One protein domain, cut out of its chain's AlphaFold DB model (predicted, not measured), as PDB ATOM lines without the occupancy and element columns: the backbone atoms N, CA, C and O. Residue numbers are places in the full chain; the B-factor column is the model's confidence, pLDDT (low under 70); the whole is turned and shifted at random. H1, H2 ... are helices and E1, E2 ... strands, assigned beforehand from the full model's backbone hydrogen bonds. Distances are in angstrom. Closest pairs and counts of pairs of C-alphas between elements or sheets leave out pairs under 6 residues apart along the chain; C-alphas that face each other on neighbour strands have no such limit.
ATOM      1  N   CYS A 260       6.990 -41.528 -34.952       77.31
ATOM      2  CA  CYS A 260       6.213 -42.633 -35.503       77.31
ATOM      3  C   CYS A 260       5.457 -42.197 -36.772       77.31
ATOM      4  O   CYS A 260       4.839 -41.136 -36.805       77.31
ATOM      5  N   GLY A 261       5.512 -43.024 -37.820       79.25
ATOM      6  CA  GLY A 261       4.873 -42.735 -39.109       79.25
ATOM      7  C   GLY A 261       5.722 -41.916 -40.088       79.25
ATOM      8  O   GLY A 261       5.336 -41.799 -41.249       79.25
ATOM      9  N   CYS A 262       6.904 -41.435 -39.688       80.69
ATOM     10  CA  CYS A 262       7.765 -40.613 -40.542       80.69
ATOM     11  C   CYS A 262       8.609 -41.415 -41.546       80.69
ATOM     12  O   CYS A 262       9.674 -40.958 -41.942       80.69
ATOM     13  N   GLY A 263       8.151 -42.591 -41.977       80.75
ATOM     14  CA  GLY A 263       8.898 -43.460 -42.889       80.75
ATOM     15  C   GLY A 263       9.819 -44.434 -42.176       80.75
ATOM     16  O   GLY A 263      10.025 -44.333 -40.976       80.75
ATOM     17  N   SER A 264      10.316 -45.414 -42.928       76.56
ATOM     18  CA  SER A 264      11.083 -46.550 -42.404       76.56
ATOM     19  C   SER A 264      12.578 -46.438 -42.630       76.56
ATOM     20  O   SER A 264      13.332 -47.239 -42.083       76.56
ATOM     21  N   LYS A 265      13.008 -45.481 -43.463       81.50
ATOM     22  CA  LYS A 265      14.389 -45.413 -43.930       81.50
ATOM     23  C   LYS A 265      14.951 -44.019 -43.839       81.50
ATOM     24  O   LYS A 265      14.365 -43.109 -44.403       81.50
ATOM     25  N   ILE A 266      16.116 -43.874 -43.211       82.69
ATOM     26  CA  ILE A 266      16.879 -42.623 -43.249       82.69
ATOM     27  C   ILE A 266      17.679 -42.578 -44.552       82.69
ATOM     28  O   ILE A 266      18.470 -43.481 -44.833       82.69
ATOM     29  N   ASN A 267      17.469 -41.519 -45.331       80.56
ATOM     30  CA  ASN A 267      18.171 -41.271 -46.588       80.56
ATOM     31  C   ASN A 267      19.383 -40.358 -46.386       80.56
ATOM     32  O   ASN A 267      20.456 -40.646 -46.907       80.56
ATOM     33  N   CYS A 268      19.234 -39.267 -45.629       79.94
ATOM     34  CA  CYS A 268      20.340 -38.368 -45.287       79.94
ATOM     35  C   CYS A 268      20.027 -37.528 -44.037       79.94
ATOM     36  O   CYS A 268      18.883 -37.482 -43.580       79.94
ATOM     37  N   GLY A 269      21.047 -36.874 -43.479       84.12
ATOM     38  CA  GLY A 269      20.937 -36.013 -42.303       84.12
ATOM     39  C   GLY A 269      22.035 -34.949 -42.276       84.12
ATOM     40  O   GLY A 269      23.084 -35.139 -42.897       84.12
ATOM     41  N   VAL A 270      21.764 -33.823 -41.606       83.50
ATOM     42  CA  VAL A 270      22.715 -32.724 -41.366       83.50
ATOM     43  C   VAL A 270      22.390 -32.034 -40.033       83.50
ATOM     44  O   VAL A 270      21.234 -31.732 -39.751       83.50
ATOM     45  N   ASP A 271      23.416 -31.712 -39.249       83.44
ATOM     46  CA  ASP A 271      23.328 -30.930 -38.014       83.44
ATOM     47  C   ASP A 271      23.835 -29.515 -38.307       83.44
ATOM     48  O   ASP A 271      24.940 -29.340 -38.829       83.44
ATOM     49  N   VAL A 272      23.031 -28.504 -37.970       80.19
ATOM     50  CA  VAL A 272      23.373 -27.083 -38.109       80.19
ATOM     51  C   VAL A 272      22.931 -26.326 -36.863       80.19
ATOM     52  O   VAL A 272      21.739 -26.204 -36.572       80.19
ATOM     53  N   GLY A 273      23.905 -25.782 -36.131       79.25
ATOM     54  CA  GLY A 273      23.653 -25.049 -34.895       79.25
ATOM     55  C   GLY A 273      22.964 -25.931 -33.852       79.25
ATOM     56  O   GLY A 273      23.497 -26.961 -33.458       79.25
ATOM     57  N   MET A 274      21.771 -25.524 -33.416       81.12
ATOM     58  CA  MET A 274      20.954 -26.278 -32.455       81.12
ATOM     59  C   MET A 274      19.963 -27.248 -33.113       81.12
ATOM     60  O   MET A 274      19.156 -27.854 -32.412       81.12
ATOM     61  N   PHE A 275      19.982 -27.380 -34.442       85.00
ATOM     62  CA  PHE A 275      19.030 -28.208 -35.173       85.00
ATOM     63  C   PHE A 275      19.695 -29.413 -35.827       85.00
ATOM     64  O   PHE A 275      20.779 -29.319 -36.398       85.00
ATOM     65  N   ARG A 276      18.975 -30.529 -35.804       87.38
ATOM     66  CA  ARG A 276      19.256 -31.746 -36.554       87.38
ATOM     67  C   ARG A 276      18.177 -31.936 -37.604       87.38
ATOM     68  O   ARG A 276      16.995 -32.054 -37.283       87.38
ATOM     69  N   TRP A 277      18.589 -31.955 -38.858       87.88
ATOM     70  CA  TRP A 277      17.730 -32.216 -39.998       87.88
ATOM     71  C   TRP A 277      17.919 -33.658 -40.448       87.88
ATOM     72  O   TRP A 277      19.047 -34.119 -40.604       87.88
ATOM     73  N   LEU A 278      16.817 -34.368 -40.675       87.88
ATOM     74  CA  LEU A 278      16.796 -35.741 -41.169       87.88
ATOM     75  C   LEU A 278      15.812 -35.843 -42.326       87.88
ATOM     76  O   LEU A 278      14.714 -35.297 -42.268       87.88
ATOM     77  N   VAL A 279      16.181 -36.592 -43.357       87.44
ATOM     78  CA  VAL A 279      15.296 -36.927 -44.472       87.44
ATOM     79  C   VAL A 279      15.110 -38.429 -44.479       87.44
ATOM     80  O   VAL A 279      16.081 -39.184 -44.579       87.44
ATOM     81  N   THR A 280      13.861 -38.859 -44.381       87.44
ATOM     82  CA  THR A 280      13.478 -40.258 -44.520       87.44
ATOM     83  C   THR A 280      12.986 -40.556 -45.937       87.44
ATOM     84  O   THR A 280      13.058 -39.714 -46.834       87.44
ATOM     85  N   ASP A 281      12.492 -41.767 -46.176       85.75
ATOM     86  CA  ASP A 281      11.819 -42.152 -47.416       85.75
ATOM     87  C   ASP A 281      10.481 -41.436 -47.639       85.75
ATOM     88  O   ASP A 281       9.985 -41.414 -48.767       85.75
ATOM     89  N   THR A 282       9.897 -40.831 -46.602       87.56
ATOM     90  CA  THR A 282       8.577 -40.194 -46.699       87.56
ATOM     91  C   THR A 282       8.480 -38.810 -46.071       87.56
ATOM     92  O   THR A 282       7.501 -38.126 -46.343       87.56
ATOM     93  N   HIS A 283       9.441 -38.372 -45.254       89.94
ATOM     94  CA  HIS A 283       9.348 -37.112 -44.513       89.94
ATOM     95  C   HIS A 283      10.693 -36.391 -44.382       89.94
ATOM     96  O   HIS A 283      11.765 -36.985 -44.453       89.94
ATOM     97  N   ILE A 284      10.613 -35.091 -44.119       89.12
ATOM     98  CA  ILE A 284      11.702 -34.257 -43.622       89.12
ATOM     99  C   ILE A 284      11.396 -33.965 -42.158       89.12
ATOM    100  O   ILE A 284      10.312 -33.485 -41.828       89.12
ATOM    101  N   CYS A 285      12.349 -34.251 -41.282       88.25
ATOM    102  CA  CYS A 285      12.259 -33.998 -39.856       88.25
ATOM    103  C   CYS A 285      13.289 -32.935 -39.475       88.25
ATOM    104  O   CYS A 285      14.471 -33.065 -39.785       88.25
ATOM    105  N   ARG A 286      12.846 -31.906 -38.762       88.88
ATOM    106  CA  ARG A 286      13.694 -30.920 -38.102       88.88
ATOM    107  C   ARG A 286      13.553 -31.100 -36.604       88.88
ATOM    108  O   ARG A 286      12.452 -30.986 -36.072       88.88
ATOM    109  N   ILE A 287      14.666 -31.339 -35.935       86.50
ATOM    110  CA  ILE A 287      14.729 -31.652 -34.514       86.50
ATOM    111  C   ILE A 287      15.565 -30.583 -33.819       86.50
ATOM    112  O   ILE A 287      16.682 -30.296 -34.236       86.50
ATOM    113  N   LEU A 288      15.037 -29.990 -32.756       85.44
ATOM    114  CA  LEU A 288      15.763 -29.101 -31.860       85.44
ATOM    115  C   LEU A 288      16.536 -29.941 -30.831       85.44
ATOM    116  O   LEU A 288      15.959 -30.743 -30.092       85.44
ATOM    117  N   MET A 289      17.850 -29.738 -30.778       79.12
ATOM    118  CA  MET A 289      18.782 -30.466 -29.910       79.12
ATOM    119  C   MET A 289      18.880 -29.875 -28.492       79.12
ATOM    120  O   MET A 289      19.716 -30.312 -27.708       79.12
ATOM    121  N   ASP A 290      18.032 -28.907 -28.140       78.94
ATOM    122  CA  ASP A 290      17.951 -28.364 -26.781       78.94
ATOM    123  C   ASP A 290      17.188 -29.330 -25.860       78.94
ATOM    124  O   ASP A 290      15.993 -29.575 -26.037       78.94
ATOM    125  N   GLU A 291      17.881 -29.870 -24.856       70.50
ATOM    126  CA  GLU A 291      17.308 -30.770 -23.848       70.50
ATOM    127  C   GLU A 291      16.221 -30.104 -22.995       70.50
ATOM    128  O   GLU A 291      15.371 -30.794 -22.433       70.50
ATOM    129  N   LYS A 292      16.221 -28.769 -22.903       76.69
ATOM    130  CA  LYS A 292      15.239 -28.005 -22.123       76.69
ATOM    131  C   LYS A 292      13.966 -27.692 -22.910       76.69
ATOM    132  O   LYS A 292      12.994 -27.214 -22.320       76.69
ATOM    133  N   ALA A 293      13.949 -27.941 -24.220       72.38
ATOM    134  CA  ALA A 293      12.790 -27.673 -25.058       72.38
ATOM    135  C   ALA A 293      11.648 -28.663 -24.778       72.38
ATOM    136  O   ALA A 293      11.856 -29.867 -24.617       72.38
ATOM    137  N   LYS A 294      10.407 -28.163 -24.761       71.75
ATOM    138  CA  LYS A 294       9.216 -29.013 -24.634       71.75
ATOM    139  C   LYS A 294       9.088 -29.911 -25.866       71.75
ATOM    140  O   LYS A 294       9.250 -29.454 -26.991       71.75
ATOM    141  N   GLU A 295       8.697 -31.166 -25.662       66.75
ATOM    142  CA  GLU A 295       8.617 -32.202 -26.707       66.75
ATOM    143  C   GLU A 295       7.806 -31.775 -27.950       66.75
ATOM    144  O   GLU A 295       8.225 -32.020 -29.077       66.75
ATOM    145  N   LYS A 296       6.703 -31.033 -27.762       63.66
ATOM    146  CA  LYS A 296       5.864 -30.508 -28.861       63.66
ATOM    147  C   LYS A 296       6.530 -29.428 -29.722       63.66
ATOM    148  O   LYS A 296       6.110 -29.223 -30.853       63.66
ATOM    149  N   GLU A 297       7.533 -28.729 -29.200       67.12
ATOM    150  CA  GLU A 297       8.313 -27.725 -29.942       67.12
ATOM    151  C   GLU A 297       9.615 -28.316 -30.495       67.12
ATOM    152  O   GLU A 297      10.290 -27.691 -31.313       67.12
ATOM    153  N   ARG A 298       9.955 -29.538 -30.067       80.06
ATOM    154  CA  ARG A 298      11.240 -30.170 -30.336       80.06
ATOM    155  C   ARG A 298      11.338 -30.753 -31.736       80.06
ATOM    156  O   ARG A 298      12.440 -30.814 -32.266       80.06
ATOM    157  N   VAL A 299      10.230 -31.171 -32.347       85.44
ATOM    158  CA  VAL A 299      10.251 -31.810 -33.669       85.44
ATOM    159  C   VAL A 299       9.207 -31.202 -34.597       85.44
ATOM    160  O   VAL A 299       8.023 -31.148 -34.274       85.44
ATOM    161  N   LYS A 300       9.644 -30.779 -35.784       87.94
ATOM    162  CA  LYS A 300       8.777 -30.427 -36.913       87.94
ATOM    163  C   LYS A 300       8.956 -31.467 -38.008       87.94
ATOM    164  O   LYS A 300      10.084 -31.796 -38.363       87.94
ATOM    165  N   VAL A 301       7.850 -31.962 -38.550       89.12
ATOM    166  CA  VAL A 301       7.845 -32.979 -39.605       89.12
ATOM    167  C   VAL A 301       7.044 -32.467 -40.791       89.12
ATOM    168  O   VAL A 301       5.958 -31.917 -40.613       89.12
ATOM    169  N   ILE A 302       7.568 -32.668 -41.994       88.75
ATOM    170  CA  ILE A 302       6.910 -32.329 -43.254       88.75
ATOM    171  C   ILE A 302       6.930 -33.566 -44.152       88.75
ATOM    172  O   ILE A 302       7.981 -34.177 -44.333       88.75
ATOM    173  N   ALA A 303       5.780 -33.956 -44.701       88.56
ATOM    174  CA  ALA A 303       5.699 -35.073 -45.638       88.56
ATOM    175  C   ALA A 303       6.333 -34.705 -46.987       88.56
ATOM    176  O   ALA A 303       6.094 -33.624 -47.524       88.56
ATOM    177  N   LEU A 304       7.119 -35.628 -47.535       85.00
ATOM    178  CA  LEU A 304       7.652 -35.541 -48.887       85.00
ATOM    179  C   LEU A 304       6.550 -35.877 -49.890       85.00
ATOM    180  O   LEU A 304       5.784 -36.832 -49.716       85.00
ATOM    181  N   ASP A 305       6.502 -35.113 -50.974       81.44
ATOM    182  CA  ASP A 305       5.681 -35.455 -52.123       81.44
ATOM    183  C   ASP A 305       6.239 -36.701 -52.833       81.44
ATOM    184  O   ASP A 305       7.388 -37.108 -52.641       81.44
ATOM    185  N   GLU A 306       5.426 -37.338 -53.676       78.25
ATOM    186  CA  GLU A 306       5.840 -38.573 -54.356       78.25
ATOM    187  C   GLU A 306       7.070 -38.371 -55.249       78.25
ATOM    188  O   GLU A 306       7.895 -39.276 -55.380       78.25
ATOM    189  N   SER A 307       7.229 -37.166 -55.808       71.19
ATOM    190  CA  SER A 307       8.367 -36.813 -56.658       71.19
ATOM    191  C   SER A 307       9.686 -36.663 -55.882       71.19
ATOM    192  O   SER A 307      10.764 -36.807 -56.467       71.19
ATOM    193  N   SER A 308       9.622 -36.459 -54.562       70.56
ATOM    194  CA  SER A 308      10.780 -36.327 -53.671       70.56
ATOM    195  C   SER A 308      11.004 -37.556 -52.785       70.56
ATOM    196  O   SER A 308      11.717 -37.470 -51.798       70.56
ATOM    197  N   ARG A 309      10.453 -38.737 -53.102       71.50
ATOM    198  CA  ARG A 309      10.714 -39.964 -52.306       71.50
ATOM    199  C   ARG A 309      12.082 -40.612 -52.564       71.50
ATOM    200  O   ARG A 309      12.487 -41.526 -51.849       71.50
ATOM    201  N   HIS A 310      12.816 -40.141 -53.573       73.19
ATOM    202  CA  HIS A 310      14.141 -40.647 -53.951       73.19
ATOM    203  C   HIS A 310      15.235 -39.598 -53.723       73.19
ATOM    204  O   HIS A 310      15.992 -39.268 -54.642       73.19
ATOM    205  N   MET A 311      15.296 -39.057 -52.504       72.94
ATOM    206  CA  MET A 311      16.325 -38.086 -52.118       72.94
ATOM    207  C   MET A 311      17.644 -38.779 -51.820       72.94
ATOM    208  O   MET A 311      17.683 -39.821 -51.168       72.94
ATOM    209  N   VAL A 312      18.726 -38.181 -52.307       69.88
ATOM    210  CA  VAL A 312      20.087 -38.723 -52.217       69.88
ATOM    211  C   VAL A 312      20.996 -37.791 -51.416       69.88
ATOM    212  O   VAL A 312      21.989 -38.241 -50.853       69.88
ATOM    213  N   GLY A 313      20.659 -36.503 -51.315       74.62
ATOM    214  CA  GLY A 313      21.445 -35.544 -50.550       74.62
ATOM    215  C   GLY A 313      20.626 -34.378 -50.022       74.62
ATOM    216  O   GLY A 313      19.562 -34.052 -50.546       74.62
ATOM    217  N   MET A 314      21.161 -33.737 -48.990       84.75
ATOM    218  CA  MET A 314      20.590 -32.563 -48.347       84.75
ATOM    219  C   MET A 314      21.704 -31.571 -48.023       84.75
ATOM    220  O   MET A 314      22.797 -31.961 -47.618       84.75
ATOM    221  N   VAL A 315      21.408 -30.288 -48.188       81.56
ATOM    222  CA  VAL A 315      22.247 -29.167 -47.776       81.56
ATOM    223  C   VAL A 315      21.367 -28.202 -47.004       81.56
ATOM    224  O   VAL A 315      20.298 -27.825 -47.472       81.56
ATOM    225  N   VAL A 316      21.821 -27.791 -45.829       80.81
ATOM    226  CA  VAL A 316      21.136 -26.789 -45.011       80.81
ATOM    227  C   VAL A 316      21.854 -25.454 -45.196       80.81
ATOM    228  O   VAL A 316      23.085 -25.394 -45.216       80.81
ATOM    229  N   GLY A 317      21.080 -24.390 -45.381       76.88
ATOM    230  CA  GLY A 317      21.547 -23.018 -45.488       76.88
ATOM    231  C   GLY A 317      22.302 -22.570 -44.254       76.88
ATOM    232  O   GLY A 317      22.112 -23.076 -43.152       76.88
ATOM    233  N   SER A 318      23.159 -21.566 -44.438       75.44
ATOM    234  CA  SER A 318      23.853 -20.921 -43.321       75.44
ATOM    235  C   SER A 318      22.892 -20.224 -42.353       75.44
ATOM    236  O   SER A 318      23.292 -19.881 -41.248       75.44
ATOM    237  N   ASP A 319      21.643 -19.997 -42.769       77.50
ATOM    238  CA  ASP A 319      20.560 -19.533 -41.906       77.50
ATOM    239  C   ASP A 319      20.045 -20.625 -40.949       77.50
ATOM    240  O   ASP A 319      19.352 -20.299 -39.992       77.50
ATOM    241  N   GLY A 320      20.381 -21.900 -41.182       76.31
ATOM    242  CA  GLY A 320      19.913 -23.049 -40.402       76.31
ATOM    243  C   GLY A 320      18.435 -23.397 -40.607       76.31
ATOM    244  O   GLY A 320      17.941 -24.346 -39.994       76.31
ATOM    245  N   GLU A 321      17.741 -22.646 -41.464       78.38
ATOM    246  CA  GLU A 321      16.295 -22.726 -41.691       78.38
ATOM    247  C   GLU A 321      15.985 -23.223 -43.102       78.38
ATOM    248  O   GLU A 321      15.079 -24.030 -43.288       78.38
ATOM    249  N   SER A 322      16.758 -22.782 -44.097       81.69
ATOM    250  CA  SER A 322      16.566 -23.202 -45.479       81.69
ATOM    251  C   SER A 322      17.218 -24.564 -45.713       81.69
ATOM    252  O   SER A 322      18.369 -24.779 -45.347       81.69
ATOM    253  N   VAL A 323      16.514 -25.487 -46.359       83.06
ATOM    254  CA  VAL A 323      17.009 -26.830 -46.669       83.06
ATOM    255  C   VAL A 323      16.811 -27.126 -48.142       83.06
ATOM    256  O   VAL A 323      15.689 -27.171 -48.644       83.06
ATOM    257  N   TRP A 324      17.911 -27.375 -48.840       82.69
ATOM    258  CA  TRP A 324      17.906 -27.876 -50.205       82.69
ATOM    259  C   TRP A 324      18.087 -29.375 -50.195       82.69
ATOM    260  O   TRP A 324      19.012 -29.899 -49.574       82.69
ATOM    261  N   ILE A 325      17.222 -30.074 -50.911       81.31
ATOM    262  CA  ILE A 325      17.257 -31.523 -50.978       81.31
ATOM    263  C   ILE A 325      17.336 -31.913 -52.449       81.31
ATOM    264  O   ILE A 325      16.552 -31.453 -53.282       81.31
ATOM    265  N   GLY A 326      18.325 -32.743 -52.767       78.62
ATOM    266  CA  GLY A 326      18.568 -33.272 -54.102       78.62
ATOM    267  C   GLY A 326      18.196 -34.747 -54.171       78.62
ATOM    268  O   GLY A 326      18.700 -35.564 -53.399       78.62
ATOM    269  N   GLY A 327      17.317 -35.088 -55.103       72.69
ATOM    270  CA  GLY A 327      16.961 -36.451 -55.465       72.69
ATOM    271  C   GLY A 327      17.383 -36.793 -56.886       72.69
ATOM    272  O   GLY A 327      17.890 -35.960 -57.634       72.69
ATOM    273  N   GLN A 328      17.150 -38.041 -57.286       68.06
ATOM    274  CA  GLN A 328      17.553 -38.521 -58.613       68.06
ATOM    275  C   GLN A 328      16.847 -37.780 -59.767       68.06
ATOM    276  O   GLN A 328      17.353 -37.758 -60.888       68.06
ATOM    277  N   ARG A 329      15.666 -37.199 -59.511       69.94
ATOM    278  CA  ARG A 329      14.832 -36.509 -60.515       69.94
ATOM    279  C   ARG A 329      14.284 -35.155 -60.058       69.94
ATOM    280  O   ARG A 329      13.559 -34.519 -60.814       69.94
ATOM    281  N   SER A 330      14.593 -34.730 -58.840       73.62
ATOM    282  CA  SER A 330      13.989 -33.554 -58.216       73.62
ATOM    283  C   SER A 330      15.020 -32.793 -57.393       73.62
ATOM    284  O   SER A 330      15.927 -33.372 -56.800       73.62
ATOM    285  N   PHE A 331      14.887 -31.471 -57.381       78.38
ATOM    286  CA  PHE A 331      15.635 -30.578 -56.509       78.38
ATOM    287  C   PHE A 331      14.621 -29.636 -55.874       78.38
ATOM    288  O   PHE A 331      13.900 -28.938 -56.590       78.38
ATOM    289  N   SER A 332      14.522 -29.660 -54.551       76.56
ATOM    290  CA  SER A 332      13.540 -28.873 -53.806       76.56
ATOM    291  C   SER A 332      14.219 -28.032 -52.733       76.56
ATOM    292  O   SER A 332      15.251 -28.405 -52.178       76.56
ATOM    293  N   CYS A 333      13.650 -26.856 -52.485       80.88
ATOM    294  CA  CYS A 333      14.080 -25.921 -51.455       80.88
ATOM    295  C   CYS A 333      12.930 -25.753 -50.467       80.88
ATOM    296  O   CYS A 333      11.825 -25.383 -50.862       80.88
ATOM    297  N   TRP A 334      13.213 -25.993 -49.196       75.88
ATOM    298  CA  TRP A 334      12.287 -25.887 -48.078       75.88
ATOM    299  C   TRP A 334      12.792 -24.807 -47.129       75.88
ATOM    300  O   TRP A 334      13.996 -24.571 -47.058       75.88
ATOM    301  N   LYS A 335      11.889 -24.130 -46.431       71.00
ATOM    302  CA  LYS A 335      12.204 -23.117 -45.425       71.00
ATOM    303  C   LYS A 335      11.280 -23.302 -44.231       71.00
ATOM    304  O   LYS A 335      10.109 -23.670 -44.478       71.00
TER     305      LYS A 335
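What this domain is: This is residues 260 to 335 of the 335 residues of the protein "Hypothetical protein" of Paramoeba aestuarina (UniProt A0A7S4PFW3). A flat sandwich of two antiparallel sheets: the four strands E1, E2, E3 and E4 make one layer and the three strands E5, E6 and E7 make the other, like a wedge that is closer along E1 and E5 and open between E4 and E7. A loop with the short helix H1 joins E3 to E4 at one end of the long axis. The printed part has 76 residues with one named helix and seven named strands, in the order E1 E2 E3 H1 E4 E5 E6 E7, and the class is mostly strand. It is compact, with a radius of gyration of the C-alphas of 12.1 A, and spans 39 by 29 by 16 A, only just flat.

How they stand to each other: Begin with E1, residues 266 to 272, E2, residues 275 to 280, and E3, residues 283 to 288: they form a meander, each strand the antiparallel neighbour of the one before. Look for N 270 and O 277, 2.9 A apart, between E1 and E2, and N 278 and O 285, 2.8 A, between E2 and E3. H1, residues 295 to 298, only grazes this sheet; it is too short for any O i to N i+4 pair, and its one O i to N i+3 pair is within range. E4, residues 299 to 303, is antiparallel to E3, with N 286 and O 300 at 2.8 A. E5, residues 311 to 316, E6, residues 323 to 327, and E7, residues 331 to 334, form a second meander, with N 315 and O 324 at 2.8 A and N 325 and O 332 at 2.9 A. The two sheets form a sandwich, two sheets face to face, their best planes 27 degrees apart. The closest C-alphas of E1 and E5 are those of Cys 268 and Gly 313, 6.1 A apart, while E4 and E7 are apart.

Where its parts are: Find C-alpha 266 at (16.879, -42.623, -43.249); from there E1 runs 17.6 A to Val 272. E2 covers 16.2 A and E3 16.3 A, ending at C-alpha 288 at (15.763, -29.101, -31.860). H1 covers 4.9 A, E4 13.2 A, E5 14.2 A and E6 13.0 A. E7 covers 10.2 A and ends at C-alpha 334, at (12.287, -25.887, -48.078).

The domain as a whole: The two C-alphas farthest apart, those of Lys 292 and Arg 329, are 39.3 A apart. The printed part has no cut, no link is long, and Lys 335 is the chain's last residue. Look in the B-factor column for pLDDT under 70 at residues 295 to 297, 312, and 328 to 329; the mean of the printed part is 79.7.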